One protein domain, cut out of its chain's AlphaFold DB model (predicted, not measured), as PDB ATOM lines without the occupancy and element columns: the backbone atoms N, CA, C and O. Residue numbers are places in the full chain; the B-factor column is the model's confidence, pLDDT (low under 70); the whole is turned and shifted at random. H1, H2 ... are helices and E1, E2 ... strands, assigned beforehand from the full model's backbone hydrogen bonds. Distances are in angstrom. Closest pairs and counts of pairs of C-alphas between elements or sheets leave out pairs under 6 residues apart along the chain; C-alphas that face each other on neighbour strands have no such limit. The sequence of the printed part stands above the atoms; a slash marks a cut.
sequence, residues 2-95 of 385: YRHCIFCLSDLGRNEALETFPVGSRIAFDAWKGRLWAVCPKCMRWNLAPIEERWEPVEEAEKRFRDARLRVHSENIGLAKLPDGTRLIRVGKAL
ATOM      1  N   TYR A   2     222.212 151.123 288.163       84.06
ATOM      2  CA  TYR A   2     222.096 152.583 288.095       84.06
ATOM      3  C   TYR A   2     223.059 153.239 289.103       84.06
ATOM      4  O   TYR A   2     223.396 152.635 290.110       84.06
ATOM      5  N   ARG A   3     223.526 154.468 288.842       87.62
ATOM      6  CA  ARG A   3     224.397 155.232 289.773       87.62
ATOM      7  C   ARG A   3     223.769 156.523 290.294       87.62
ATOM      8  O   ARG A   3     224.240 157.097 291.267       87.62
ATOM      9  N   HIS A   4     222.689 156.961 289.658       92.56
ATOM     10  CA  HIS A   4     222.026 158.222 289.950       92.56
ATOM     11  C   HIS A   4     220.621 157.952 290.469       92.56
ATOM     12  O   HIS A   4     219.979 156.976 290.081       92.56
ATOM     13  N   CYS A   5     220.139 158.826 291.344       86.19
ATOM     14  CA  CYS A   5     218.779 158.760 291.845       86.19
ATOM     15  C   CYS A   5     217.774 158.998 290.711       86.19
ATOM     16  O   CYS A   5     217.868 160.004 290.013       86.19
ATOM     17  N   ILE A   6     216.761 158.140 290.589       90.00
ATOM     18  CA  ILE A   6     215.728 158.258 289.545       90.00
ATOM     19  C   ILE A   6     214.828 159.489 289.726       90.00
ATOM     20  O   ILE A   6     214.170 159.917 288.787       90.00
ATOM     21  N   PHE A   7     214.808 160.074 290.928       83.69
ATOM     22  CA  PHE A   7     213.946 161.210 291.264       83.69
ATOM     23  C   PHE A   7     214.630 162.570 291.100       83.69
ATOM     24  O   PHE A   7     213.997 163.527 290.674       83.69
ATOM     25  N   CYS A   8     215.904 162.685 291.487       85.69
ATOM     26  CA  CYS A   8     216.622 163.968 291.520       85.69
ATOM     27  C   CYS A   8     217.946 163.959 290.747       85.69
ATOM     28  O   CYS A   8     218.702 164.930 290.827       85.69
ATOM     29  N   LEU A   9     218.255 162.848 290.065       90.50
ATOM     30  CA  LEU A   9     219.441 162.633 289.226       90.50
ATOM     31  C   LEU A   9     220.789 162.829 289.936       90.50
ATOM     32  O   LEU A   9     221.831 162.877 289.295       90.50
ATOM     33  N   SER A  10     220.791 162.928 291.264       87.06
ATOM     34  CA  SER A  10     222.019 163.080 292.049       87.06
ATOM     35  C   SER A  10     222.713 161.736 292.242       87.06
ATOM     36  O   SER A  10     222.043 160.703 292.308       87.06
ATOM     37  N   ASP A  11     224.040 161.758 292.359       92.00
ATOM     38  CA  ASP A  11     224.844 160.564 292.623       92.00
ATOM     39  C   ASP A  11     224.427 159.912 293.955       92.00
ATOM     40  O   ASP A  11     224.248 160.580 294.980       92.00
ATOM     41  N   LEU A  12     224.224 158.596 293.927       89.38
ATOM     42  CA  LEU A  12     223.885 157.790 295.102       89.38
ATOM     43  C   LEU A  12     225.125 157.490 295.961       89.38
ATOM     44  O   LEU A  12     225.010 157.116 297.136       89.38
ATOM     45  N   GLY A  13     226.312 157.689 295.390       90.50
ATOM     46  CA  GLY A  13     227.592 157.320 295.965       90.50
ATOM     47  C   GLY A  13     227.932 155.857 295.702       90.50
ATOM     48  O   GLY A  13     227.260 155.148 294.949       90.50
ATOM     49  N   ARG A  14     229.001 155.394 296.349       91.75
ATOM     50  CA  ARG A  14     229.511 154.022 296.251       91.75
ATOM     51  C   ARG A  14     229.751 153.470 297.650       91.75
ATOM     52  O   ARG A  14     229.914 154.245 298.593       91.75
ATOM     53  N   ASN A  15     229.778 152.150 297.753       91.81
ATOM     54  CA  ASN A  15     230.167 151.428 298.955       91.81
ATOM     55  C   ASN A  15     231.205 150.361 298.596       91.81
ATOM     56  O   ASN A  15     231.228 149.875 297.465       91.81
ATOM     57  N   GLU A  16     232.047 150.017 299.565       90.69
ATOM     58  CA  GLU A  16     232.989 148.890 299.485       90.69
ATOM     59  C   GLU A  16     232.494 147.705 300.333       90.69
ATOM     60  O   GLU A  16     233.116 146.647 300.394       90.69
ATOM     61  N   ALA A  17     231.366 147.899 301.017       87.94
ATOM     62  CA  ALA A  17     230.762 146.941 301.918       87.94
ATOM     63  C   ALA A  17     230.035 145.789 301.224       87.94
ATOM     64  O   ALA A  17     230.010 144.705 301.803       87.94
ATOM     65  N   LEU A  18     229.405 146.037 300.072       89.94
ATOM     66  CA  LEU A  18     228.673 145.042 299.295       89.94
ATOM     67  C   LEU A  18     229.384 144.833 297.957       89.94
ATOM     68  O   LEU A  18     229.252 145.643 297.038       89.94
ATOM     69  N   GLU A  19     230.136 143.744 297.844       88.50
ATOM     70  CA  GLU A  19     230.900 143.403 296.637       88.50
ATOM     71  C   GLU A  19     229.981 143.230 295.424       88.50
ATOM     72  O   GLU A  19     230.285 143.682 294.318       88.50
ATOM     73  N   THR A  20     228.816 142.633 295.663       87.69
ATOM     74  CA  THR A  20     227.803 142.336 294.645       87.69
ATOM     75  C   THR A  20     226.861 143.513 294.366       87.69
ATOM     76  O   THR A  20     226.085 143.454 293.416       87.69
ATOM     77  N   PHE A  21     226.946 144.611 295.137       90.69
ATOM     78  CA  PHE A  21     226.188 145.853 294.917       90.69
ATOM     79  C   PHE A  21     226.980 147.113 295.331       90.69
ATOM     80  O   PHE A  21     226.637 147.779 296.312       90.69
ATOM     81  N   PRO A  22     228.010 147.523 294.563       91.44
ATOM     82  CA  PRO A  22     228.888 148.653 294.897       91.44
ATOM     83  C   PRO A  22     228.270 150.034 294.578       91.44
ATOM     84  O   PRO A  22     228.965 150.973 294.163       91.44
ATOM     85  N   VAL A  23     226.948 150.168 294.722       90.06
ATOM     86  CA  VAL A  23     226.176 151.396 294.489       90.06
ATOM     87  C   VAL A  23     225.503 151.847 295.775       90.06
ATOM     88  O   VAL A  23     224.898 151.063 296.496       90.06
ATOM     89  N   GLY A  24     225.552 153.152 296.029       90.31
ATOM     90  CA  GLY A  24     224.883 153.768 297.163       90.31
ATOM     91  C   GLY A  24     225.765 153.797 298.404       90.31
ATOM     92  O   GLY A  24     226.289 152.778 298.836       90.31
ATOM     93  N   SER A  25     225.893 154.978 299.004       90.50
ATOM     94  CA  SER A  25     226.511 155.162 300.332       90.50
ATOM     95  C   SER A  25     225.547 154.846 301.490       90.50
ATOM     96  O   SER A  25     225.955 154.695 302.647       90.50
ATOM     97  N   ARG A  26     224.246 154.759 301.184       90.69
ATOM     98  CA  ARG A  26     223.171 154.351 302.093       90.69
ATOM     99  C   ARG A  26     222.308 153.311 301.396       90.69
ATOM    100  O   ARG A  26     221.781 153.581 300.318       90.69
ATOM    101  N   ILE A  27     222.165 152.148 302.011       93.62
ATOM    102  CA  ILE A  27     221.515 150.989 301.405       93.62
ATOM    103  C   ILE A  27     220.461 150.489 302.373       93.62
ATOM    104  O   ILE A  27     220.775 150.251 303.536       93.62
ATOM    105  N   ALA A  28     219.227 150.343 301.908       90.94
ATOM    106  CA  ALA A  28     218.171 149.691 302.661       90.94
ATOM    107  C   ALA A  28     217.904 148.295 302.102       90.94
ATOM    108  O   ALA A  28     218.052 148.080 300.903       90.94
ATOM    109  N   PHE A  29     217.518 147.343 302.944       92.00
ATOM    110  CA  PHE A  29     217.231 145.984 302.497       92.00
ATOM    111  C   PHE A  29     216.170 145.309 303.365       92.00
ATOM    112  O   PHE A  29     216.154 145.497 304.576       92.00
ATOM    113  N   ASP A  30     215.312 144.501 302.750       88.94
ATOM    114  CA  ASP A  30     214.370 143.600 303.413       88.94
ATOM    115  C   ASP A  30     214.780 142.162 303.081       88.94
ATOM    116  O   ASP A  30     214.601 141.695 301.954       88.94
ATOM    117  N   ALA A  31     215.345 141.470 304.071       84.19
ATOM    118  CA  ALA A  31     215.810 140.095 303.911       84.19
ATOM    119  C   ALA A  31     214.663 139.095 303.695       84.19
ATOM    120  O   ALA A  31     214.872 138.053 303.084       84.19
ATOM    121  N   TRP A  32     213.455 139.394 304.186       80.81
ATOM    122  CA  TRP A  32     212.306 138.501 304.054       80.81
ATOM    123  C   TRP A  32     211.643 138.628 302.684       80.81
ATOM    124  O   TRP A  32     211.251 137.629 302.088       80.81
ATOM    125  N   LYS A  33     211.538 139.858 302.170       80.81
ATOM    126  CA  LYS A  33     210.974 140.134 300.840       80.81
ATOM    127  C   LYS A  33     212.007 140.088 299.709       80.81
ATOM    128  O   LYS A  33     211.629 140.252 298.552       80.81
ATOM    129  N   GLY A  34     213.293 139.922 300.022       85.56
ATOM    130  CA  GLY A  34     214.376 139.950 299.033       85.56
ATOM    131  C   GLY A  34     214.499 141.302 298.324       85.56
ATOM    132  O   GLY A  34     214.789 141.352 297.130       85.56
ATOM    133  N   ARG A  35     214.215 142.409 299.024       88.25
ATOM    134  CA  ARG A  35     214.233 143.764 298.450       88.25
ATOM    135  C   ARG A  35     215.492 144.510 298.872       88.25
ATOM    136  O   ARG A  35     215.938 144.396 300.009       88.25
ATOM    137  N   LEU A  36     216.038 145.300 297.955       91.62
ATOM    138  CA  LEU A  36     217.224 146.125 298.162       91.62
ATOM    139  C   LEU A  36     216.967 147.504 297.562       91.62
ATOM    140  O   LEU A  36     216.476 147.610 296.438       91.62
ATOM    141  N   TRP A  37     217.328 148.557 298.287       92.31
ATOM    142  CA  TRP A  37     217.209 149.936 297.838       92.31
ATOM    143  C   TRP A  37     218.507 150.711 298.051       92.31
ATOM    144  O   TRP A  37     219.127 150.621 299.109       92.31
ATOM    145  N   ALA A  38     218.862 151.573 297.101       92.56
ATOM    146  CA  ALA A  38     219.838 152.637 297.323       92.56
ATOM    147  C   ALA A  38     219.111 153.921 297.754       92.56
ATOM    148  O   ALA A  38     218.261 154.452 297.029       92.56
ATOM    149  N   VAL A  39     219.441 154.448 298.934       88.31
ATOM    150  CA  VAL A  39     218.821 155.663 299.483       88.31
ATOM    151  C   VAL A  39     219.639 156.882 299.070       88.31
ATOM    152  O   VAL A  39     220.828 156.987 299.378       88.31
ATOM    153  N   CYS A  40     219.007 157.832 298.379       85.25
ATOM    154  CA  CYS A  40     219.701 159.022 297.900       85.25
ATOM    155  C   CYS A  40     220.142 159.918 299.072       85.25
ATOM    156  O   CYS A  40     219.301 160.309 299.882       85.25
ATOM    157  N   PRO A  41     221.419 160.339 299.149       81.81
ATOM    158  CA  PRO A  41     221.884 161.209 300.228       81.81
ATOM    159  C   PRO A  41     221.322 162.640 300.150       81.81
ATOM    160  O   PRO A  41     221.339 163.338 301.159       81.81
ATOM    161  N   LYS A  42     220.834 163.079 298.977       78.94
ATOM    162  CA  LYS A  42     220.311 164.437 298.747       78.94
ATOM    163  C   LYS A  42     218.814 164.558 299.025       78.94
ATOM    164  O   LYS A  42     218.406 165.440 299.766       78.94
ATOM    165  N   CYS A  43     217.996 163.707 298.400       78.12
ATOM    166  CA  CYS A  43     216.533 163.784 298.509       78.12
ATOM    167  C   CYS A  43     215.922 162.711 299.416       78.12
ATOM    168  O   CYS A  43     214.706 162.671 299.551       78.12
ATOM    169  N   MET A  44     216.738 161.823 299.998       78.00
ATOM    170  CA  MET A  44     216.317 160.749 300.909       78.00
ATOM    171  C   MET A  44     215.338 159.722 300.322       78.00
ATOM    172  O   MET A  44     214.888 158.838 301.045       78.00
ATOM    173  N   ARG A  45     215.053 159.775 299.015       78.44
ATOM    174  CA  ARG A  45     214.205 158.789 298.339       78.44
ATOM    175  C   ARG A  45     214.933 157.474 298.097       78.44
ATOM    176  O   ARG A  45     216.141 157.447 297.840       78.44
ATOM    177  N   TRP A  46     214.163 156.396 298.165       89.31
ATOM    178  CA  TRP A  46     214.636 155.024 298.063       89.31
ATOM    179  C   TRP A  46     214.491 154.563 296.615       89.31
ATOM    180  O   TRP A  46     213.412 154.627 296.035       89.31
ATOM    181  N   ASN A  47     215.594 154.133 296.014       86.75
ATOM    182  CA  ASN A  47     215.637 153.667 294.633       86.75
ATOM    183  C   ASN A  47     215.701 152.145 294.691       86.75
ATOM    184  O   ASN A  47     216.643 151.605 295.263       86.75
ATOM    185  N   LEU A  48     214.687 151.461 294.172       88.56
ATOM    186  CA  LEU A  48     214.613 150.003 294.218       88.56
ATOM    187  C   LEU A  48     215.640 149.392 293.250       88.56
ATOM    188  O   LEU A  48     215.751 149.825 292.104       88.56
ATOM    189  N   ALA A  49     216.406 148.400 293.707       86.81
ATOM    190  CA  ALA A  49     217.322 147.654 292.850       86.81
ATOM    191  C   ALA A  49     216.552 146.777 291.840       86.81
ATOM    192  O   ALA A  49     215.501 146.239 292.205       86.81
ATOM    193  N   PRO A  50     217.032 146.601 290.593       80.94
ATOM    194  CA  PRO A  50     216.481 145.623 289.648       80.94
ATOM    195  C   PRO A  50     216.441 144.218 290.254       80.94
ATOM    196  O   PRO A  50     217.295 143.892 291.073       80.94
ATOM    197  N   ILE A  51     215.444 143.407 289.891       72.94
ATOM    198  CA  ILE A  51     215.168 142.118 290.550       72.94
ATOM    199  C   ILE A  51     216.308 141.102 290.381       72.94
ATOM    200  O   ILE A  51     216.596 140.346 291.307       72.94
ATOM    201  N   GLU A  52     217.004 141.143 289.248       70.75
ATOM    202  CA  GLU A  52     218.135 140.277 288.907       70.75
ATOM    203  C   GLU A  52     219.349 140.527 289.814       70.75
ATOM    204  O   GLU A  52     220.160 139.633 290.027       70.75
ATOM    205  N   GLU A  53     219.455 141.733 290.378       72.12
ATOM    206  CA  GLU A  53     220.590 142.191 291.184       72.12
ATOM    207  C   GLU A  53     220.337 142.047 292.706       72.12
ATOM    208  O   GLU A  53     221.107 142.592 293.486       72.12
ATOM    209  N   ARG A  54     219.258 141.391 293.181       79.00
ATOM    210  CA  ARG A  54     218.855 141.472 294.612       79.00
ATOM    211  C   ARG A  54     219.399 140.380 295.531       79.00
ATOM    212  O   ARG A  54     219.741 140.692 296.666       79.00
ATOM    213  N   TRP A  55     219.439 139.121 295.095       77.25
ATOM    214  CA  TRP A  55     219.609 137.982 296.014       77.25
ATOM    215  C   TRP A  55     220.948 137.996 296.764       77.25
ATOM    216  O   TRP A  55     220.954 138.064 297.993       77.25
ATOM    217  N   GLU A  56     222.070 138.009 296.043       86.19
ATOM    218  CA  GLU A  56     223.409 138.020 296.652       86.19
ATOM    219  C   GLU A  56     223.667 139.281 297.503       86.19
ATOM    220  O   GLU A  56     224.089 139.140 298.656       86.19
ATOM    221  N   PRO A  57     223.337 140.508 297.042       89.62
ATOM    222  CA  PRO A  57     223.532 141.702 297.863       89.62
ATOM    223  C   PRO A  57     222.682 141.758 299.124       89.62
ATOM    224  O   PRO A  57     223.117 142.339 300.116       89.62
ATOM    225  N   VAL A  58     221.468 141.197 299.111       89.88
ATOM    226  CA  VAL A  58     220.611 141.152 300.305       89.88
ATOM    227  C   VAL A  58     221.216 140.226 301.357       89.88
ATOM    228  O   VAL A  58     221.262 140.596 302.531       89.88
ATOM    229  N   GLU A  59     221.731 139.061 300.960       88.50
ATOM    230  CA  GLU A  59     222.424 138.154 301.881       88.50
ATOM    231  C   GLU A  59     223.721 138.764 302.421       88.50
ATOM    232  O   GLU A  59     224.000 138.682 303.624       88.50
ATOM    233  N   GLU A  60     224.494 139.431 301.559       92.12
ATOM    234  CA  GLU A  60     225.696 140.151 301.971       92.12
ATOM    235  C   GLU A  60     225.346 141.286 302.942       92.12
ATOM    236  O   GLU A  60     225.947 141.383 304.013       92.12
ATOM    237  N   ALA A  61     224.331 142.095 302.632       90.69
ATOM    238  CA  ALA A  61     223.866 143.179 303.490       90.69
ATOM    239  C   ALA A  61     223.377 142.664 304.844       90.69
ATOM    240  O   ALA A  61     223.758 143.220 305.873       90.69
ATOM    241  N   GLU A  62     222.612 141.574 304.874       88.38
ATOM    242  CA  GLU A  62     222.161 140.934 306.110       88.38
ATOM    243  C   GLU A  62     223.355 140.435 306.942       88.38
ATOM    244  O   GLU A  62     223.421 140.698 308.145       88.38
ATOM    245  N   LYS A  63     224.350 139.792 306.319       88.12
ATOM    246  CA  LYS A  63     225.576 139.354 307.004       88.12
ATOM    247  C   LYS A  63     226.372 140.538 307.561       88.12
ATOM    248  O   LYS A  63     226.686 140.562 308.752       88.12
ATOM    249  N   ARG A  64     226.651 141.558 306.742       89.19
ATOM    250  CA  ARG A  64     227.382 142.772 307.159       89.19
ATOM    251  C   ARG A  64     226.636 143.523 308.255       89.19
ATOM    252  O   ARG A  64     227.258 144.033 309.186       89.19
ATOM    253  N   PHE A  65     225.309 143.574 308.173       85.56
ATOM    254  CA  PHE A  65     224.463 144.167 309.197       85.56
ATOM    255  C   PHE A  65     224.582 143.394 310.516       85.56
ATOM    256  O   PHE A  65     224.775 144.017 311.559       85.56
ATOM    257  N   ARG A  66     224.553 142.053 310.492       78.50
ATOM    258  CA  ARG A  66     224.771 141.221 311.691       78.50
ATOM    259  C   ARG A  66     226.157 141.389 312.316       78.50
ATOM    260  O   ARG A  66     226.275 141.286 313.537       78.50
ATOM    261  N   ASP A  67     227.170 141.702 311.516       79.25
ATOM    262  CA  ASP A  67     228.550 141.889 311.980       79.25
ATOM    263  C   ASP A  67     228.869 143.341 312.395       79.25
ATOM    264  O   ASP A  67     229.885 143.612 313.045       79.25
ATOM    265  N   ALA A  68     228.005 144.304 312.062       76.62
ATOM    266  CA  ALA A  68     228.251 145.721 312.315       76.62
ATOM    267  C   ALA A  68     228.339 146.053 313.820       76.62
ATOM    268  O   ALA A  68     227.542 145.591 314.641       76.62
ATOM    269  N   ARG A  69     229.291 146.916 314.201       59.28
ATOM    270  CA  ARG A  69     229.523 147.296 315.615       59.28
ATOM    271  C   ARG A  69     228.618 148.426 316.109       59.28
ATOM    272  O   ARG A  69     228.384 148.534 317.310       59.28
ATOM    273  N   LEU A  70     228.153 149.286 315.203       58.31
ATOM    274  CA  LEU A  70     227.262 150.406 315.496       58.31
ATOM    275  C   LEU A  70     225.948 150.163 314.768       58.31
ATOM    276  O   LEU A  70     225.907 150.322 313.549       58.31
ATOM    277  N   ARG A  71     224.905 149.770 315.503       69.94
ATOM    278  CA  ARG A  71     223.544 149.664 314.970       69.94
ATOM    279  C   ARG A  71     222.536 150.203 315.972       69.94
ATOM    280  O   ARG A  71     222.846 150.260 317.157       69.94
ATOM    281  N   VAL A  72     221.363 150.580 315.492       65.50
ATOM    282  CA  VAL A  72     220.191 150.973 316.283       65.50
ATOM    283  C   VAL A  72     218.960 150.360 315.634       65.50
ATOM    284  O   VAL A  72     218.919 150.239 314.417       65.50
ATOM    285  N   HIS A  73     217.990 149.927 316.432       66.44
ATOM    286  CA  HIS A  73     216.779 149.274 315.946       66.44
ATOM    287  C   HIS A  73     215.525 149.968 316.493       66.44
ATOM    288  O   HIS A  73     215.467 150.321 317.669       66.44
ATOM    289  N   SER A  74     214.528 150.147 315.633       64.94
ATOM    290  CA  SER A  74     213.117 150.304 315.981       64.94
ATOM    291  C   SER A  74     212.403 148.949 315.852       64.94
ATOM    292  O   SER A  74     213.038 147.918 315.619       64.94
ATOM    293  N   GLU A  75     211.077 148.928 315.995       63.75
ATOM    294  CA  GLU A  75     210.285 147.706 315.803       63.75
ATOM    295  C   GLU A  75     210.418 147.136 314.380       63.75
ATOM    296  O   GLU A  75     210.438 145.914 314.212       63.75
ATOM    297  N   ASN A  76     210.549 148.005 313.368       70.25
ATOM    298  CA  ASN A  76     210.484 147.632 311.949       70.25
ATOM    299  C   ASN A  76     211.709 148.052 311.119       70.25
ATOM    300  O   ASN A  76     211.795 147.681 309.947       70.25
ATOM    301  N   ILE A  77     212.637 148.828 311.690       74.88
ATOM    302  CA  ILE A  77     213.844 149.296 311.001       74.88
ATOM    303  C   ILE A  77     215.079 149.091 311.875       74.88
ATOM    304  O   ILE A  77     215.077 149.341 313.071       74.88
ATOM    305  N   GLY A  78     216.175 148.651 311.273       78.50
ATOM    306  CA  GLY A  78     217.511 148.658 311.845       78.50
ATOM    307  C   GLY A  78     218.435 149.553 311.048       78.50
ATOM    308  O   GLY A  78     218.471 149.455 309.835       78.50
ATOM    309  N   LEU A  79     219.230 150.386 311.699       81.88
ATOM    310  CA  LEU A  79     220.256 151.202 311.067       81.88
ATOM    311  C   LEU A  79     221.624 150.750 311.552       81.88
ATOM    312  O   LEU A  79     221.817 150.639 312.751       81.88
ATOM    313  N   ALA A  80     222.579 150.530 310.655       85.25
ATOM    314  CA  ALA A  80     223.957 150.182 310.974       85.25
ATOM    315  C   ALA A  80     224.945 151.073 310.219       85.25
ATOM    316  O   ALA A  80     224.697 151.460 309.077       85.25
ATOM    317  N   LYS A  81     226.090 151.375 310.839       83.94
ATOM    318  CA  LYS A  81     227.218 152.045 310.178       83.94
ATOM    319  C   LYS A  81     228.403 151.091 310.074       83.94
ATOM    320  O   LYS A  81     228.888 150.586 311.089       83.94
ATOM    321  N   LEU A  82     228.867 150.876 308.850       87.06
ATOM    322  CA  LEU A  82     229.999 150.013 308.533       87.06
ATOM    323  C   LEU A  82     231.339 150.773 308.593       87.06
ATOM    324  O   LEU A  82     231.342 152.010 308.612       87.06
ATOM    325  N   PRO A  83     232.483 150.063 308.674       82.75
ATOM    326  CA  PRO A  83     233.807 150.685 308.784       82.75
ATOM    327  C   PRO A  83     234.189 151.586 307.604       82.75
ATOM    328  O   PRO A  83     234.851 152.597 307.815       82.75
ATOM    329  N   ASP A  84     233.732 151.251 306.397       85.62
ATOM    330  CA  ASP A  84     233.912 152.028 305.160       85.62
ATOM    331  C   ASP A  84     233.037 153.300 305.115       85.62
ATOM    332  O   ASP A  84     233.137 154.110 304.200       85.62
ATOM    333  N   GLY A  85     232.180 153.505 306.121       85.31
ATOM    334  CA  GLY A  85     231.260 154.637 306.210       85.31
ATOM    335  C   GLY A  85     229.875 154.370 305.619       85.31
ATOM    336  O   GLY A  85     228.988 155.210 305.808       85.31
ATOM    337  N   THR A  86     229.661 153.208 304.995       91.06
ATOM    338  CA  THR A  86     228.373 152.806 304.420       91.06
ATOM    339  C   THR A  86     227.318 152.657 305.510       91.06
ATOM    340  O   THR A  86     227.570 152.093 306.582       91.06
ATOM    341  N   ARG A  87     226.116 153.185 305.256       89.81
ATOM    342  CA  ARG A  87     224.972 153.025 306.166       89.81
ATOM    343  C   ARG A  87     224.033 151.955 305.632       89.81
ATOM    344  O   ARG A  87     223.511 152.108 304.533       89.81
ATOM    345  N   LEU A  88     223.794 150.917 306.425       91.50
ATOM    346  CA  LEU A  88     222.811 149.884 306.120       91.50
ATOM    347  C   LEU A  88     221.516 150.139 306.891       91.50
ATOM    348  O   LEU A  88     221.560 150.445 308.080       91.50
ATOM    349  N   ILE A  89     220.377 149.999 306.224       89.94
ATOM    350  CA  ILE A  89     219.033 150.154 306.776       89.94
ATOM    351  C   ILE A  89     218.297 148.824 306.575       89.94
ATOM    352  O   ILE A  89     217.760 148.542 305.510       89.94
ATOM    353  N   ARG A  90     218.300 147.965 307.586       88.25
ATOM    354  CA  ARG A  90     217.551 146.712 307.576       88.25
ATOM    355  C   ARG A  90     216.068 146.991 307.806       88.25
ATOM    356  O   ARG A  90     215.714 147.646 308.776       88.25
ATOM    357  N   VAL A  91     215.211 146.447 306.964       84.31
ATOM    358  CA  VAL A  91     213.754 146.538 307.030       84.31
ATOM    359  C   VAL A  91     213.182 145.220 307.548       84.31
ATOM    360  O   VAL A  91     213.700 144.145 307.246       84.31
ATOM    361  N   GLY A  92     212.113 145.309 308.337       75.75
ATOM    362  CA  GLY A  92     211.407 144.170 308.916       75.75
ATOM    363  C   GLY A  92     211.588 144.085 310.428       75.75
ATOM    364  O   GLY A  92     212.344 144.858 311.023       75.75
ATOM    365  N   LYS A  93     210.896 143.128 311.064       59.28
ATOM    366  CA  LYS A  93     210.952 142.952 312.523       59.28
ATOM    367  C   LYS A  93     212.409 142.882 312.983       59.28
ATOM    368  O   LYS A  93     213.196 142.076 312.464       59.28
ATOM    369  N   ALA A  94     212.775 143.746 313.925       56.19
ATOM    370  CA  ALA A  94     214.071 143.653 314.578       56.19
ATOM    371  C   ALA A  94     214.188 142.281 315.253       56.19
ATOM    372  O   ALA A  94     213.230 141.809 315.865       56.19
ATOM    373  N   LEU A  95     215.351 141.632 315.137       54.94
ATOM    374  CA  LEU A  95     215.657 140.469 315.967       54.94
ATOM    375  C   LEU A  95     215.733 140.976 317.416       54.94
ATOM    376  O   LEU A  95     216.622 141.783 317.714       54.94
TER     377      LEU A  95
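What this domain is: This is residues 2 to 95 of the 385 residues of an uncharacterized protein of bacterium (UniProt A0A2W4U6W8). A twisted sheet of six strands has one helix, H1, lying across one face, and the other face bears no named helix. Two three-strand halves, E1 E2 E3 and E4 E5 E6, join side by side through parallel E1 and E6. The printed part has 94 residues, 40 of them in named elements, in the order E1 E2 E3 H1 E4 E5 E6; the mixed sheet runs E3 E2 E1 E6 E5 E4. The class is mixed, helices and strands, and the whole is compact, with a radius of gyration of the C-alphas of 12.0 A and spans of 35 by 25 by 24 A.

How they stand to each other: Pass residues 2 to 25, which hold no named element, and find E1, residues 26 to 30, E2, residues 35 to 39, and E3, residues 46 to 48, a meander, each strand the antiparallel neighbour of the one before. N 28 and O 37 are 2.8 A apart between E1 and E2, N 47 and O 38 2.9 A between E2 and E3. Next, H1, residues 55 to 67, is on the sheet, two layers with the helix on one face, at a height of 9.0 A. It runs across the strands, at 74 degrees to E1 on the local plane; the closest C-alphas of the two are those of Val 58 and Phe 29, 6.3 A apart. Every O i to N i+4 pair in H1 is within hydrogen-bond range. E4, residues 70 to 73, E5, residues 77 to 81, and E6, residues 87 to 91, form a second meander, with N 79 and O 72 2.7 A apart, and N 90 and O 78 2.7 A. E6 is parallel to E1, at 20 degrees, with N 89 and O 27 2.7 A apart.

Where its parts are: Find C-alpha 26 at (223.171, 154.351, 302.093), where E1 begins its 14.0 A. H1 runs 18.7 A from C-alpha 55 at (219.609, 137.982, 296.014). E2 measures 12.8 A, E5 13.7 A, and E6 13.0 A, ending at C-alpha 91 at (213.754, 146.538, 307.030).

The domain as a whole: The C-alphas farthest apart, of Leu 9 and Leu 95, are 34.9 A apart. The printed part has no cut, and no link between named elements is long. Look for pLDDT under 70 at residues 69 to 75 and 93 to 95.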